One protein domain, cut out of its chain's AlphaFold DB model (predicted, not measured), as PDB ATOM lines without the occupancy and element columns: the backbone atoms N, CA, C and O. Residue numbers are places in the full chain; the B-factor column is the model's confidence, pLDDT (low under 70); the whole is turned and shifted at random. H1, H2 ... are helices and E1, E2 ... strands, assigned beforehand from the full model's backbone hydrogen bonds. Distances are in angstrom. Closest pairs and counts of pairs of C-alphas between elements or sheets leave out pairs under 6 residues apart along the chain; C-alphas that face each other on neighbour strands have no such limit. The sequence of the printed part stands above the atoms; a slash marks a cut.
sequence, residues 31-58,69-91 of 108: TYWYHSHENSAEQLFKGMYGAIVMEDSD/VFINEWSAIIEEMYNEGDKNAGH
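Overview. This is residues 31 to 58 and 69 to 91 of the 108 residues of the protein "Multicopper oxidase domain-containing protein" of Anaerobacillus isosaccharinicus (UniProt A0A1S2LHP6). The model is a long thin rod, with a ribbon of two antiparallel strands, E1 and E2, toward one end and a separate helix, H2, toward the other. The short helix H1 sits at the end of the ribbon where E1 leads over to E2, and H2 comes near it at one place only, while residues 84 to 91, of which 84 to 89 belong to H2, stick out free. The printed part has 51 residues, with two named helices and two named strands in the order E1, H1, E2, H2; the sheet order is E1 - E2, and the class is mixed, helices and strands. The whole is extended, with a radius of gyration of the C-alphas of 15.4 A, and the C-alphas span 58 by 20 by 8 A.

Arrangement. Strand E1, residues 31 to 35, and strand E2, residues 49 to 54, are antiparallel neighbours, with 152 degrees between their directions. Their C-alphas 33 and 51 face each other at 4.2 A. N 32 and O 52 are 2.8 A apart and N 50 and O 34 are 2.9 A apart, both within hydrogen-bond range. Helix H1, residues 40 to 45, comes between the two strands in the chain, and its closest C-alphas to E1 are those of Leu 44 and His 35, 6.4 A apart. Helix H2, residues 76 to 89, is close to H1 but not clearly touching it, the closest C-alphas being those of Glu 42 and Tyr 82, 7.2 A apart. H1 and H2 run opposite ways at a steep tilt of 46 degrees. E1 and H2 are apart. In H1 and H2 every O i to N i+4 pair is within hydrogen-bond range.

Along the chain. E1 begins at C-alpha 31, at (-26.047, -40.340, 35.510), and runs 13.9 A to His 35. H1 runs from Ser 40 to Phe 45, 8.4 A. E2 runs 16.5 A from Tyr 49 to Met 54, whose C-alpha is at (-23.015, -37.870, 30.545). H2 runs 19.9 A from Ala 76 to Ala 89, whose C-alpha is at (-45.190, -16.120, 57.243).

Size, cuts and confidence. The C-alphas farthest apart are those of Asp 58 and His 91, 58.5 A. Residues 59 to 68 are not printed, and C-alphas 58 and 69 are 24.4 A apart across this cut, which lies in the link from E2 to H2. The links E1 to H1 and H1 to E2 are tight. The mean pLDDT of the printed part is 80.4, and residue 81 and residues 84 to 91 are under 70; the mean of H2 is 67.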
ATOM      1  N   THR A  31     -24.738 -40.955  35.275       93.69
ATOM      2  CA  THR A  31     -26.047 -40.340  35.510       93.69
ATOM      3  C   THR A  31     -25.985 -39.439  36.733       93.69
ATOM      4  O   THR A  31     -25.699 -39.882  37.847       93.69
ATOM      5  N   TYR A  32     -26.294 -38.171  36.516       93.69
ATOM      6  CA  TYR A  32     -26.336 -37.109  37.506       93.69
ATOM      7  C   TYR A  32     -27.723 -36.474  37.529       93.69
ATOM      8  O   TYR A  32     -28.596 -36.788  36.718       93.69
ATOM      9  N   TRP A  33     -27.928 -35.560  38.467       93.50
ATOM     10  CA  TRP A  33     -29.166 -34.817  38.614       93.50
ATOM     11  C   TRP A  33     -28.861 -33.401  39.094       93.50
ATOM     12  O   TRP A  33     -27.843 -33.167  39.747       93.50
ATOM     13  N   TYR A  34     -29.725 -32.460  38.736       92.12
ATOM     14  CA  TYR A  34     -29.709 -31.091  39.237       92.12
ATOM     15  C   TYR A  34     -30.998 -30.822  40.009       92.12
ATOM     16  O   TYR A  34     -32.035 -31.411  39.707       92.12
ATOM     17  N   HIS A  35     -30.929 -29.931  40.996       91.06
ATOM     18  CA  HIS A  35     -32.079 -29.412  41.733       91.06
ATOM     19  C   HIS A  35     -31.757 -28.019  42.289       91.06
ATOM     20  O   HIS A  35     -30.591 -27.612  42.303       91.06
ATOM     21  N   SER A  36     -32.769 -27.293  42.773       88.19
ATOM     22  CA  SER A  36     -32.516 -26.026  43.466       88.19
ATOM     23  C   SER A  36     -31.742 -26.216  44.759       88.19
ATOM     24  O   SER A  36     -32.123 -27.034  45.597       88.19
ATOM     25  N   HIS A  37     -30.718 -25.395  44.968       86.69
ATOM     26  CA  HIS A  37     -30.051 -25.285  46.263       86.69
ATOM     27  C   HIS A  37     -30.547 -24.088  47.094       86.69
ATOM     28  O   HIS A  37     -30.091 -23.908  48.220       86.69
ATOM     29  N   GLU A  38     -31.508 -23.326  46.564       83.19
ATOM     30  CA  GLU A  38     -32.201 -22.247  47.265       83.19
ATOM     31  C   GLU A  38     -33.615 -22.701  47.617       83.19
ATOM     32  O   GLU A  38     -34.322 -23.224  46.758       83.19
ATOM     33  N   ASN A  39     -34.020 -22.541  48.880       81.62
ATOM     34  CA  ASN A  39     -35.283 -23.084  49.395       81.62
ATOM     35  C   ASN A  39     -35.544 -24.525  48.893       81.62
ATOM     36  O   ASN A  39     -36.578 -24.851  48.302       81.62
ATOM     37  N   SER A  40     -34.517 -25.371  49.045       77.00
ATOM     38  CA  SER A  40     -34.355 -26.596  48.256       77.00
ATOM     39  C   SER A  40     -35.513 -27.568  48.413       77.00
ATOM     40  O   SER A  40     -35.899 -28.188  47.433       77.00
ATOM     41  N   ALA A  41     -36.071 -27.705  49.619       80.38
ATOM     42  CA  ALA A  41     -37.191 -28.609  49.862       80.38
ATOM     43  C   ALA A  41     -38.430 -28.174  49.071       80.38
ATOM     44  O   ALA A  41     -38.967 -28.958  48.295       80.38
ATOM     45  N   GLU A  42     -38.838 -26.912  49.207       83.38
ATOM     46  CA  GLU A  42     -40.030 -26.391  48.541       83.38
ATOM     47  C   GLU A  42     -39.881 -26.409  47.017       83.38
ATOM     48  O   GLU A  42     -40.766 -26.886  46.312       83.38
ATOM     49  N   GLN A  43     -38.743 -25.941  46.495       84.56
ATOM     50  CA  GLN A  43     -38.518 -25.901  45.051       84.56
ATOM     51  C   GLN A  43     -38.381 -27.303  44.445       84.56
ATOM     52  O   GLN A  43     -38.862 -27.537  43.337       84.56
ATOM     53  N   LEU A  44     -37.772 -28.251  45.165       86.56
ATOM     54  CA  LEU A  44     -37.700 -29.647  44.734       86.56
ATOM     55  C   LEU A  44     -39.093 -30.274  44.708       86.56
ATOM     56  O   LEU A  44     -39.439 -30.882  43.696       86.56
ATOM     57  N   PHE A  45     -39.909 -30.077  45.753       84.31
ATOM     58  CA  PHE A  45     -41.298 -30.535  45.742       84.31
ATOM     59  C   PHE A  45     -42.060 -29.909  44.580       84.31
ATOM     60  O   PHE A  45     -42.642 -30.650  43.809       84.31
ATOM     61  N   LYS A  46     -41.936 -28.599  44.337       85.25
ATOM     62  CA  LYS A  46     -42.534 -27.903  43.180       85.25
ATOM     63  C   LYS A  46     -41.965 -28.326  41.808       85.25
ATOM     64  O   LYS A  46     -42.371 -27.770  40.789       85.25
ATOM     65  N   GLY A  47     -41.065 -29.310  41.751       88.19
ATOM     66  CA  GLY A  47     -40.614 -29.952  40.515       88.19
ATOM     67  C   GLY A  47     -39.322 -29.392  39.922       88.19
ATOM     68  O   GLY A  47     -38.969 -29.745  38.799       88.19
ATOM     69  N   MET A  48     -38.590 -28.535  40.640       91.62
ATOM     70  CA  MET A  48     -37.352 -27.929  40.141       91.62
ATOM     71  C   MET A  48     -36.147 -28.871  40.291       91.62
ATOM     72  O   MET A  48     -35.213 -28.619  41.058       91.62
ATOM     73  N   TYR A  49     -36.174 -29.972  39.547       92.50
ATOM     74  CA  TYR A  49     -35.083 -30.932  39.431       92.50
ATOM     75  C   TYR A  49     -35.103 -31.625  38.061       92.50
ATOM     76  O   TYR A  49     -36.095 -31.585  37.337       92.50
ATOM     77  N   GLY A  50     -34.005 -32.281  37.693       94.12
ATOM     78  CA  GLY A  50     -33.915 -33.050  36.451       94.12
ATOM     79  C   GLY A  50     -32.625 -33.855  36.352       94.12
ATOM     80  O   GLY A  50     -31.765 -33.772  37.228       94.12
ATOM     81  N   ALA A  51     -32.494 -34.672  35.306       95.31
ATOM     82  CA  ALA A  51     -31.321 -35.521  35.099       95.31
ATOM     83  C   ALA A  51     -30.308 -34.884  34.155       95.31
ATOM     84  O   ALA A  51     -30.665 -34.150  33.238       95.31
ATOM     85  N   ILE A  52     -29.043 -35.239  34.357       94.44
ATOM     86  CA  ILE A  52     -27.943 -34.964  33.437       94.44
ATOM     87  C   ILE A  52     -27.253 -36.297  33.190       94.44
ATOM     88  O   ILE A  52     -26.636 -36.854  34.097       94.44
ATOM     89  N   VAL A  53     -27.367 -36.823  31.977       92.81
ATOM     90  CA  VAL A  53     -26.678 -38.053  31.576       92.81
ATOM     91  C   VAL A  53     -25.454 -37.653  30.767       92.81
ATOM     92  O   VAL A  53     -25.579 -37.003  29.733       92.81
ATOM     93  N   MET A  54     -24.273 -37.996  31.272       92.88
ATOM     94  CA  MET A  54     -23.015 -37.870  30.545       92.88
ATOM     95  C   MET A  54     -22.676 -39.239  29.964       92.88
ATOM     96  O   MET A  54     -22.424 -40.180  30.717       92.88
ATOM     97  N   GLU A  55     -22.697 -39.354  28.642       89.06
ATOM     98  CA  GLU A  55     -22.347 -40.590  27.943       89.06
ATOM     99  C   GLU A  55     -20.828 -40.718  27.792       89.06
ATOM    100  O   GLU A  55     -20.110 -39.717  27.713       89.06
ATOM    101  N   ASP A  56     -20.340 -41.955  27.790       88.00
ATOM    102  CA  ASP A  56     -18.947 -42.250  27.474       88.00
ATOM    103  C   ASP A  56     -18.801 -42.320  25.952       88.00
ATOM    104  O   ASP A  56     -19.478 -43.112  25.297       88.00
ATOM    105  N   SER A  57     -17.938 -41.475  25.386       81.94
ATOM    106  CA  SER A  57     -17.739 -41.397  23.937       81.94
ATOM    107  C   SER A  57     -17.080 -42.643  23.351       81.94
ATOM    108  O   SER A  57     -17.227 -42.888  22.156       81.94
ATOM    109  N   ASP A  58     -16.353 -43.403  24.173       83.00
ATOM    110  CA  ASP A  58     -15.531 -44.529  23.724       83.00
ATOM    111  C   ASP A  58     -16.190 -45.886  24.003       83.00
ATOM    112  O   ASP A  58     -15.662 -46.937  23.628       83.00
ATOM    113  N   VAL A  69     -35.222 -42.912  35.418       94.56
ATOM    114  CA  VAL A  69     -36.380 -43.015  36.310       94.56
ATOM    115  C   VAL A  69     -36.117 -42.184  37.557       94.56
ATOM    116  O   VAL A  69     -35.170 -42.448  38.298       94.56
ATOM    117  N   PHE A  70     -36.978 -41.198  37.795       92.69
ATOM    118  CA  PHE A  70     -37.067 -40.504  39.073       92.69
ATOM    119  C   PHE A  70     -38.134 -41.180  39.925       92.69
ATOM    120  O   PHE A  70     -39.271 -41.333  39.487       92.69
ATOM    121  N   ILE A  71     -37.763 -41.574  41.140       92.88
ATOM    122  CA  ILE A  71     -38.703 -42.076  42.141       92.88
ATOM    123  C   ILE A  71     -38.817 -40.989  43.202       92.88
ATOM    124  O   ILE A  71     -37.841 -40.697  43.891       92.88
ATOM    125  N   ASN A  72     -39.989 -40.371  43.294       85.50
ATOM    126  CA  ASN A  72     -40.308 -39.369  44.299       85.50
ATOM    127  C   ASN A  72     -41.625 -39.720  45.002       85.50
ATOM    128  O   ASN A  72     -42.368 -40.606  44.574       85.50
ATOM    129  N   GLU A  73     -41.890 -39.014  46.094       84.75
ATOM    130  CA  GLU A  73     -43.194 -38.992  46.738       84.75
ATOM    131  C   GLU A  73     -43.819 -37.616  46.520       84.75
ATOM    132  O   GLU A  73     -43.132 -36.593  46.566       84.75
ATOM    133  N   TRP A  74     -45.128 -37.603  46.293       83.81
ATOM    134  CA  TRP A  74     -45.929 -36.392  46.241       83.81
ATOM    135  C   TRP A  74     -47.111 -36.537  47.191       83.81
ATOM    136  O   TRP A  74     -47.796 -37.563  47.189       83.81
ATOM    137  N   SER A  75     -47.378 -35.496  47.975       81.25
ATOM    138  CA  SER A  75     -48.506 -35.457  48.902       81.25
ATOM    139  C   SER A  75     -49.201 -34.106  48.825       81.25
ATOM    140  O   SER A  75     -48.598 -33.077  49.121       81.25
ATOM    141  N   ALA A  76     -50.492 -34.125  48.491       78.25
ATOM    142  CA  ALA A  76     -51.335 -32.928  48.476       78.25
ATOM    143  C   ALA A  76     -51.436 -32.270  49.866       78.25
ATOM    144  O   ALA A  76     -51.559 -31.056  49.969       78.25
ATOM    145  N   ILE A  77     -51.325 -33.063  50.938       75.38
ATOM    146  CA  ILE A  77     -51.322 -32.550  52.316       75.38
ATOM    147  C   ILE A  77     -50.035 -31.760  52.575       75.38
ATOM    148  O   ILE A  77     -50.073 -30.689  53.167       75.38
ATOM    149  N   ILE A  78     -48.892 -32.268  52.104       71.62
ATOM    150  CA  ILE A  78     -47.607 -31.569  52.234       71.62
ATOM    151  C   ILE A  78     -47.611 -30.293  51.384       71.62
ATOM    152  O   ILE A  78     -47.131 -29.257  51.834       71.62
ATOM    153  N   GLU A  79     -48.198 -30.332  50.187       73.06
ATOM    154  CA  GLU A  79     -48.374 -29.150  49.339       73.06
ATOM    155  C   GLU A  79     -49.228 -28.068  50.021       73.06
ATOM    156  O   GLU A  79     -48.845 -26.897  50.031       73.06
ATOM    157  N   GLU A  80     -50.351 -28.445  50.642       70.25
ATOM    158  CA  GLU A  80     -51.180 -27.522  51.422       70.25
ATOM    159  C   GLU A  80     -50.408 -26.957  52.624       70.25
ATOM    160  O   GLU A  80     -50.415 -25.744  52.818       70.25
ATOM    161  N   MET A  81     -49.636 -27.779  53.348       69.50
ATOM    162  CA  MET A  81     -48.776 -27.322  54.451       69.50
ATOM    163  C   MET A  81     -47.728 -26.284  54.010       69.50
ATOM    164  O   MET A  81     -47.518 -25.302  54.723       69.50
ATOM    165  N   TYR A  82     -47.082 -26.461  52.851       70.00
ATOM    166  CA  TYR A  82     -46.149 -25.460  52.309       70.00
ATOM    167  C   TYR A  82     -46.880 -24.169  51.908       70.00
ATOM    168  O   TYR A  82     -46.457 -23.075  52.279       70.00
ATOM    169  N   ASN A  83     -48.027 -24.288  51.233       71.94
ATOM    170  CA  ASN A  83     -48.829 -23.136  50.813       71.94
ATOM    171  C   ASN A  83     -49.460 -22.372  51.999       71.94
ATOM    172  O   ASN A  83     -49.690 -21.165  51.913       71.94
ATOM    173  N   GLU A  84     -49.780 -23.050  53.102       66.00
ATOM    174  CA  GLU A  84     -50.254 -22.436  54.347       66.00
ATOM    175  C   GLU A  84     -49.117 -21.793  55.148       66.00
ATOM    176  O   GLU A  84     -49.308 -20.721  55.727       66.00
ATOM    177  N   GLY A  85     -47.928 -22.403  55.145       61.94
ATOM    178  CA  GLY A  85     -46.708 -21.811  55.697       61.94
ATOM    179  C   GLY A  85     -46.406 -20.439  55.086       61.94
ATOM    180  O   GLY A  85     -46.184 -19.480  55.828       61.94
ATOM    181  N   ASP A  86     -46.521 -20.314  53.760       60.00
ATOM    182  CA  ASP A  86     -46.344 -19.049  53.031       60.00
ATOM    183  C   ASP A  86     -47.367 -17.972  53.437       60.00
ATOM    184  O   ASP A  86     -47.025 -16.800  53.617       60.00
ATOM    185  N   LYS A  87     -48.634 -18.355  53.644       57.38
ATOM    186  CA  LYS A  87     -49.701 -17.426  54.071       57.38
ATOM    187  C   LYS A  87     -49.515 -16.938  55.509       57.38
ATOM    188  O   LYS A  87     -49.858 -15.793  55.824       57.38
ATOM    189  N   ASN A  88     -48.976 -17.793  56.377       53.44
ATOM    190  CA  ASN A  88     -48.758 -17.492  57.793       53.44
ATOM    191  C   ASN A  88     -47.439 -16.745  58.050       53.44
ATOM    192  O   ASN A  88     -47.375 -15.942  58.980       53.44
ATOM    193  N   ALA A  89     -46.423 -16.913  57.196       54.59
ATOM    194  CA  ALA A  89     -45.190 -16.120  57.243       54.59
ATOM    195  C   ALA A  89     -45.426 -14.620  56.952       54.59
ATOM    196  O   ALA A  89     -44.650 -13.773  57.391       54.59
ATOM    197  N   GLY A  90     -46.527 -14.274  56.271       43.44
ATOM    198  CA  GLY A  90     -46.939 -12.893  55.992       43.44
ATOM    199  C   GLY A  90     -47.802 -12.214  57.067       43.44
ATOM    200  O   GLY A  90     -48.027 -11.010  56.977       43.44
ATOM    201  N   HIS A  91     -48.277 -12.932  58.093       39.75
ATOM    202  CA  HIS A  91     -49.194 -12.385  59.115       39.75
ATOM    203  C   HIS A  91     -48.520 -12.026  60.456       39.75
ATOM    204  O   HIS A  91     -49.196 -11.709  61.432       39.75
TER     205      HIS A  91